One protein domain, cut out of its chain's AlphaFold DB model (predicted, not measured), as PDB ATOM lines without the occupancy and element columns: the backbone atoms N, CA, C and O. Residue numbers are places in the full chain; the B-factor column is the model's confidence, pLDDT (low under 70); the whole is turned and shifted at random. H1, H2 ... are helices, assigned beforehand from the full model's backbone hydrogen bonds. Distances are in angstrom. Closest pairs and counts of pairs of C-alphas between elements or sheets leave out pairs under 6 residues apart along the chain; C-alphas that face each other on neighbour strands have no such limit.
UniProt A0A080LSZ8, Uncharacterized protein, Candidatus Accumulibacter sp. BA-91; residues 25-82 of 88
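What this domain is: This is residues 25 to 82 of the 88 residues of an uncharacterized protein of Candidatus Accumulibacter sp. BA-91 (UniProt A0A080LSZ8). A helical hairpin of the short H2 and the long H3 makes the body, and H1 reaches it with its last part and sticks out from it as an arm, with residues 25 to 33 standing free. H2 sits between the other two, touching both, while H1 and H3 stay apart. The printed part has 58 residues with three named helices, H1, H2 and H3 along the chain, and no named strand; the class is all helix. It is compact, with a radius of gyration of the C-alphas of 11.7 A, and spans 35 by 27 by 15 A, the arm adding to the length.

Where its parts are: H1 covers residues 25 to 40, from C-alpha 25 at (131.971, 96.591, 157.675) to C-alpha 40 at (149.812, 96.410, 144.266), 22.3 A. After a short link of 9 residues, H2 covers residues 50 to 57, 10.6 A. After a short link of 6 residues, H3, the longest helix, covers residues 64 to 80, 24.7 A, and ends with C-alpha 80 at (149.840, 80.731, 134.590).

How they stand to each other: H1 touches H2 with residues 34 to 38 alone; the closest C-alphas, those of Ile 38 and Ala 52, are 4.4 A apart. These two helices run the same way at a steep tilt of 64 degrees. H2 and H3 touch and form a helical hairpin, their closest C-alphas being those of Leu 57 and Ala 70, 4.7 A apart. They run opposite ways at a shallow tilt of 34 degrees, only just short of steep. H1 and H3 are apart. In H1, H2 and H3 every O i to N i+4 pair is within hydrogen-bond range.

The domain as a whole: The C-alphas of Glu 25 and Gly 82, the two farthest apart, are 38.1 A from each other. Without residues 25 to 33 the body spans 27 by 21 by 15 A. The printed part has no cut, and neither link is long. The mean pLDDT of the printed part is 92.0, and no printed residue is under 70.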
ATOM      1  N   GLU A  25     130.556  96.290 157.414       89.81
ATOM      2  CA  GLU A  25     131.971  96.591 157.675       89.81
ATOM      3  C   GLU A  25     132.895  95.526 157.100       89.81
ATOM      4  O   GLU A  25     133.858  95.864 156.411       89.81
ATOM      5  N   ARG A  26     132.578  94.239 157.291       89.38
ATOM      6  CA  ARG A  26     133.364  93.140 156.709       89.38
ATOM      7  C   ARG A  26     133.411  93.239 155.191       89.38
ATOM      8  O   ARG A  26     134.481  93.110 154.599       89.38
ATOM      9  N   LYS A  27     132.269  93.519 154.550       93.44
ATOM     10  CA  LYS A  27     132.210  93.697 153.095       93.44
ATOM     11  C   LYS A  27     133.013  94.919 152.647       93.44
ATOM     12  O   LYS A  27     133.713  94.834 151.640       93.44
ATOM     13  N   ARG A  28     132.948  96.037 153.378       92.69
ATOM     14  CA  ARG A  28     133.735  97.248 153.087       92.69
ATOM     15  C   ARG A  28     135.237  96.980 153.221       92.69
ATOM     16  O   ARG A  28     135.979  97.323 152.305       92.69
ATOM     17  N   ALA A  29     135.663  96.301 154.283       92.06
ATOM     18  CA  ALA A  29     137.053  95.898 154.488       92.06
ATOM     19  C   ALA A  29     137.546  94.960 153.376       92.06
ATOM     20  O   ALA A  29     138.645  95.143 152.859       92.06
ATOM     21  N   GLN A  30     136.719  94.000 152.945       91.81
ATOM     22  CA  GLN A  30     137.063  93.140 151.812       91.81
ATOM     23  C   GLN A  30     137.240  93.946 150.522       91.81
ATOM     24  O   GLN A  30     138.230  93.760 149.828       91.81
ATOM     25  N   ARG A  31     136.328  94.879 150.221       93.00
ATOM     26  CA  ARG A  31     136.460  95.752 149.043       93.00
ATOM     27  C   ARG A  31     137.727  96.609 149.101       93.00
ATOM     28  O   ARG A  31     138.323  96.841 148.059       93.00
ATOM     29  N   ALA A  32     138.125  97.085 150.281       94.25
ATOM     30  CA  ALA A  32     139.361  97.847 150.446       94.25
ATOM     31  C   ALA A  32     140.595  96.987 150.132       94.25
ATOM     32  O   ALA A  32     141.443  97.416 149.357       94.25
ATOM     33  N   ARG A  33     140.647  95.750 150.643       93.12
ATOM     34  CA  ARG A  33     141.718  94.792 150.317       93.12
ATOM     35  C   ARG A  33     141.740  94.431 148.836       93.12
ATOM     36  O   ARG A  33     142.803  94.438 148.236       93.12
ATOM     37  N   ASP A  34     140.574  94.168 148.245       93.31
ATOM     38  CA  ASP A  34     140.467  93.866 146.815       93.31
ATOM     39  C   ASP A  34     140.982  95.044 145.969       93.31
ATOM     40  O   ASP A  34     141.712  94.832 145.008       93.31
ATOM     41  N   LYS A  35     140.643  96.289 146.337       92.50
ATOM     42  CA  LYS A  35     141.161  97.496 145.673       92.50
ATOM     43  C   LYS A  35     142.674  97.631 145.825       92.50
ATOM     44  O   LYS A  35     143.337  97.938 144.843       92.50
ATOM     45  N   GLN A  36     143.197  97.392 147.025       93.69
ATOM     46  CA  GLN A  36     144.631  97.466 147.282       93.69
ATOM     47  C   GLN A  36     145.392  96.431 146.448       93.69
ATOM     48  O   GLN A  36     146.339  96.793 145.767       93.69
ATOM     49  N   ALA A  37     144.900  95.191 146.382       92.75
ATOM     50  CA  ALA A  37     145.507  94.136 145.574       92.75
ATOM     51  C   ALA A  37     145.553  94.467 144.070       92.75
ATOM     52  O   ALA A  37     146.451  94.008 143.370       92.75
ATOM     53  N   ILE A  38     144.597  95.251 143.558       92.62
ATOM     54  CA  ILE A  38     144.638  95.752 142.174       92.62
ATOM     55  C   ILE A  38     145.786  96.744 142.001       92.62
ATOM     56  O   ILE A  38     146.505  96.659 141.013       92.62
ATOM     57  N   THR A  39     145.945  97.679 142.940       91.31
ATOM     58  CA  THR A  39     147.023  98.674 142.903       91.31
ATOM     59  C   THR A  39     148.390  98.015 143.041       91.31
ATOM     60  O   THR A  39     149.265  98.295 142.232       91.31
ATOM     61  N   ASP A  40     148.551  97.113 144.011       91.88
ATOM     62  CA  ASP A  40     149.812  96.410 144.266       91.88
ATOM     63  C   ASP A  40     150.201  95.498 143.094       91.88
ATOM     64  O   ASP A  40     151.378  95.321 142.812       91.88
ATOM     65  N   GLY A  41     149.214  94.939 142.384       89.94
ATOM     66  CA  GLY A  41     149.460  94.098 141.215       89.94
ATOM     67  C   GLY A  41     149.910  94.857 139.963       89.94
ATOM     68  O   GLY A  41     150.362  94.223 139.013       89.94
ATOM     69  N   ILE A  42     149.792  96.189 139.924       88.62
ATOM     70  CA  ILE A  42     150.328  96.993 138.819       88.62
ATOM     71  C   ILE A  42     151.847  97.086 138.987       88.62
ATOM     72  O   ILE A  42     152.331  97.674 139.949       88.62
ATOM     73  N   GLY A  43     152.602  96.546 138.027       86.94
ATOM     74  CA  GLY A  43     154.065  96.487 138.093       86.94
ATOM     75  C   GLY A  43     154.629  95.282 138.855       86.94
ATOM     76  O   GLY A  43     155.840  95.081 138.815       86.94
ATOM     77  N   ASP A  44     153.774  94.477 139.491       92.50
ATOM     78  CA  ASP A  44     154.113  93.178 140.084       92.50
ATOM     79  C   ASP A  44     153.096  92.108 139.645       92.50
ATOM     80  O   ASP A  44     152.487  91.385 140.440       92.50
ATOM     81  N   GLU A  45     152.858  92.036 138.331       89.75
ATOM     82  CA  GLU A  45     151.824  91.173 137.764       89.75
ATOM     83  C   GLU A  45     152.065  89.690 138.115       89.75
ATOM     84  O   GLU A  45     151.109  88.959 138.382       89.75
ATOM     85  N   GLN A  46     153.334  89.277 138.226       89.69
ATOM     86  CA  GLN A  46     153.757  87.912 138.566       89.69
ATOM     87  C   GLN A  46     153.273  87.443 139.941       89.69
ATOM     88  O   GLN A  46     152.934  86.270 140.092       89.69
ATOM     89  N   ASN A  47     153.170  88.337 140.928       91.44
ATOM     90  CA  ASN A  47     152.675  87.995 142.266       91.44
ATOM     91  C   ASN A  47     151.210  88.406 142.482       91.44
ATOM     92  O   ASN A  47     150.586  88.027 143.478       91.44
ATOM     93  N   ALA A  48     150.618  89.142 141.538       93.69
ATOM     94  CA  ALA A  48     149.252  89.626 141.657       93.69
ATOM     95  C   ALA A  48     148.226  88.474 141.643       93.69
ATOM     96  O   ALA A  48     148.330  87.539 140.841       93.69
ATOM     97  N   PRO A  49     147.164  88.520 142.466       93.88
ATOM     98  CA  PRO A  49     146.097  87.524 142.401       93.88
ATOM     99  C   PRO A  49     145.311  87.642 141.084       93.88
ATOM    100  O   PRO A  49     145.123  88.743 140.570       93.88
ATOM    101  N   LEU A  50     144.751  86.535 140.573       94.06
ATOM    102  CA  LEU A  50     143.986  86.528 139.307       94.06
ATOM    103  C   LEU A  50     142.917  87.630 139.252       94.06
ATOM    104  O   LEU A  50     142.746  88.301 138.239       94.06
ATOM    105  N   ARG A  51     142.200  87.850 140.358       93.06
ATOM    106  CA  ARG A  51     141.151  88.873 140.428       93.06
ATOM    107  C   ARG A  51     141.687  90.289 140.199       93.06
ATOM    108  O   ARG A  51     140.977  91.103 139.615       93.06
ATOM    109  N   ALA A  52     142.912  90.570 140.645       95.00
ATOM    110  CA  ALA A  52     143.577  91.840 140.381       95.00
ATOM    111  C   ALA A  52     143.936  91.963 138.897       95.00
ATOM    112  O   ALA A  52     143.583  92.964 138.282       95.00
ATOM    113  N   LEU A  53     144.516  90.915 138.302       94.94
ATOM    114  CA  LEU A  53     144.851  90.880 136.874       94.94
ATOM    115  C   LEU A  53     143.617  91.122 135.987       94.94
ATOM    116  O   LEU A  53     143.648  91.964 135.094       94.94
ATOM    117  N   LEU A  54     142.487  90.470 136.287       95.12
ATOM    118  CA  LEU A  54     141.221  90.685 135.572       95.12
ATOM    119  C   LEU A  54     140.695  92.122 135.716       95.12
ATOM    120  O   LEU A  54     140.170  92.697 134.765       95.12
ATOM    121  N   ALA A  55     140.841  92.724 136.896       94.81
ATOM    122  CA  ALA A  55     140.435  94.108 137.112       94.81
ATOM    123  C   ALA A  55     141.364  95.117 136.410       94.81
ATOM    124  O   ALA A  55     140.895  96.173 135.989       94.81
ATOM    125  N   ILE A  56     142.655  94.798 136.257       93.31
ATOM    126  CA  ILE A  56     143.600  95.583 135.449       93.31
ATOM    127  C   ILE A  56     143.193  95.521 133.971       93.31
ATOM    128  O   ILE A  56     143.088  96.567 133.329       93.31
ATOM    129  N   LEU A  57     142.869  94.328 133.452       93.69
ATOM    130  CA  LEU A  57     142.374  94.149 132.080       93.69
ATOM    131  C   LEU A  57     141.107  94.966 131.801       93.69
ATOM    132  O   LEU A  57     141.013  95.618 130.764       93.69
ATOM    133  N   ALA A  58     140.166  95.010 132.745       93.31
ATOM    134  CA  ALA A  58     138.929  95.783 132.603       93.31
ATOM    135  C   ALA A  58     139.151  97.304 132.443       93.31
ATOM    136  O   ALA A  58     138.224  98.024 132.082       93.31
ATOM    137  N   ARG A  59     140.360  97.815 132.717       87.88
ATOM    138  CA  ARG A  59     140.711  99.243 132.614       87.88
ATOM    139  C   ARG A  59     141.531  99.575 131.363       87.88
ATOM    140  O   ARG A  59     142.004 100.705 131.248       87.88
ATOM    141  N   VAL A  60     141.701  98.632 130.436       90.94
ATOM    142  CA  VAL A  60     142.579  98.752 129.255       90.94
ATOM    143  C   VAL A  60     142.357 100.033 128.438       90.94
ATOM    144  O   VAL A  60     143.321 100.647 127.989       90.94
ATOM    145  N   GLU A  61     141.118 100.502 128.301       87.62
ATOM    146  CA  GLU A  61     140.789 101.660 127.455       87.62
ATOM    147  C   GLU A  61     141.016 103.015 128.139       87.62
ATOM    148  O   GLU A  61     140.952 104.055 127.491       87.62
ATOM    149  N   THR A  62     141.320 103.029 129.440       86.56
ATOM    150  CA  THR A  62     141.350 104.279 130.216       86.56
ATOM    151  C   THR A  62     142.582 105.146 129.956       86.56
ATOM    152  O   THR A  62     142.510 106.362 130.111       86.56
ATOM    153  N   SER A  63     143.715 104.556 129.562       89.69
ATOM    154  CA  SER A  63     144.935 105.291 129.204       89.69
ATOM    155  C   SER A  63     145.951 104.401 128.475       89.69
ATOM    156  O   SER A  63     145.857 103.173 128.514       89.69
ATOM    157  N   ALA A  64     146.978 105.003 127.864       86.31
ATOM    158  CA  ALA A  64     148.097 104.251 127.283       86.31
ATOM    159  C   ALA A  64     148.856 103.413 128.333       86.31
ATOM    160  O   ALA A  64     149.191 102.259 128.074       86.31
ATOM    161  N   ALA A  65     149.058 103.950 129.542       87.38
ATOM    162  CA  ALA A  65     149.670 103.214 130.649       87.38
ATOM    163  C   ALA A  65     148.813 102.009 131.072       87.38
ATOM    164  O   ALA A  65     149.334 100.924 131.329       87.38
ATOM    165  N   SER A  66     147.487 102.165 131.072       88.31
ATOM    166  CA  SER A  66     146.546 101.085 131.377       88.31
ATOM    167  C   SER A  66     146.581  99.971 130.334       88.31
ATOM    168  O   SER A  66     146.469  98.806 130.708       88.31
ATOM    169  N   ARG A  67     146.816 100.291 129.052       92.31
ATOM    170  CA  ARG A  67     147.041  99.270 128.014       92.31
ATOM    171  C   ARG A  67     148.296  98.452 128.274       92.31
ATOM    172  O   ARG A  67     148.244  97.233 128.161       92.31
ATOM    173  N   LEU A  68     149.397  99.100 128.651       92.31
ATOM    174  CA  LEU A  68     150.641  98.395 128.963       92.31
ATOM    175  C   LEU A  68     150.466  97.458 130.168       92.31
ATOM    176  O   LEU A  68     150.868  96.297 130.110       92.31
ATOM    177  N   CYS A  69     149.815  97.933 131.233       91.62
ATOM    178  CA  CYS A  69     149.508  97.101 132.402       91.62
ATOM    179  C   CYS A  69     148.593  95.925 132.024       91.62
ATOM    180  O   CYS A  69     148.823  94.796 132.445       91.62
ATOM    181  N   ALA A  70     147.588  96.163 131.176       93.19
ATOM    182  CA  ALA A  70     146.701  95.118 130.675       93.19
ATOM    183  C   ALA A  70     147.447  94.067 129.832       93.19
ATOM    184  O   ALA A  70     147.201  92.877 129.998       93.19
ATOM    185  N   GLN A  71     148.396  94.467 128.981       93.38
ATOM    186  CA  GLN A  71     149.227  93.530 128.214       93.38
ATOM    187  C   GLN A  71     150.078  92.638 129.124       93.38
ATOM    188  O   GLN A  71     150.135  91.425 128.916       93.38
ATOM    189  N   ARG A  72     150.704  93.215 130.158       93.00
ATOM    190  CA  ARG A  72     151.476  92.454 131.155       93.00
ATOM    191  C   ARG A  72     150.588  91.484 131.923       93.00
ATOM    192  O   ARG A  72     150.918  90.306 132.017       93.00
ATOM    193  N   ALA A  73     149.428  91.955 132.381       94.56
ATOM    194  CA  ALA A  73     148.450  91.120 133.067       94.56
ATOM    195  C   ALA A  73     147.944  89.970 132.181       94.56
ATOM    196  O   ALA A  73     147.792  88.849 132.659       94.56
ATOM    197  N   TRP A  74     147.719  90.223 130.887       94.75
ATOM    198  CA  TRP A  74     147.327  89.194 129.925       94.75
ATOM    199  C   TRP A  74     148.422  88.146 129.716       94.75
ATOM    200  O   TRP A  74     148.133  86.952 129.745       94.75
ATOM    201  N   SER A  75     149.674  88.582 129.549       93.88
ATOM    202  CA  SER A  75     150.827  87.684 129.416       93.88
ATOM    203  C   SER A  75     150.967  86.775 130.638       93.88
ATOM    204  O   SER A  75     151.094  85.563 130.490       93.88
ATOM    205  N   GLU A  76     150.845  87.338 131.842       94.62
ATOM    206  CA  GLU A  76     150.919  86.579 133.090       94.62
ATOM    207  C   GLU A  76     149.786  85.553 133.218       94.62
ATOM    208  O   GLU A  76     150.027  84.394 133.553       94.62
ATOM    209  N   ILE A  77     148.543  85.939 132.907       94.00
ATOM    210  CA  ILE A  77     147.418  84.990 132.860       94.00
ATOM    211  C   ILE A  77     147.723  83.878 131.849       94.00
ATOM    212  O   ILE A  77     147.542  82.698 132.151       94.00
ATOM    213  N   GLY A  78     148.218  84.243 130.668       92.88
ATOM    214  CA  GLY A  78     148.609  83.297 129.633       92.88
ATOM    215  C   GLY A  78     149.662  82.299 130.110       92.88
ATOM    216  O   GLY A  78     149.500  81.105 129.871       92.88
ATOM    217  N   GLN A  79     150.685  82.752 130.834       91.81
ATOM    218  CA  GLN A  79     151.712  81.878 131.404       91.81
ATOM    219  C   GLN A  79     151.151  80.960 132.495       91.81
ATOM    220  O   GLN A  79     151.355  79.750 132.437       91.81
ATOM    221  N   ARG A  80     150.394  81.503 133.460       93.25
ATOM    222  CA  ARG A  80     149.840  80.731 134.590       93.25
ATOM    223  C   ARG A  80     148.929  79.590 134.160       93.25
ATOM    224  O   ARG A  80     148.883  78.562 134.830       93.25
ATOM    225  N   TYR A  81     148.187  79.791 133.076       92.50
ATOM    226  CA  TYR A  81     147.224  78.819 132.565       92.50
ATOM    227  C   TYR A  81     147.701  78.085 131.304       92.50
ATOM    228  O   TYR A  81     146.955  77.275 130.760       92.50
ATOM    229  N   GLY A  82     148.934  78.330 130.848       89.31
ATOM    230  CA  GLY A  82     149.539  77.621 129.715       89.31
ATOM    231  C   GLY A  82     149.009  78.018 128.332       89.31
ATOM    232  O   GLY A  82     149.194  77.272 127.375       89.31
TER     233      GLY A  82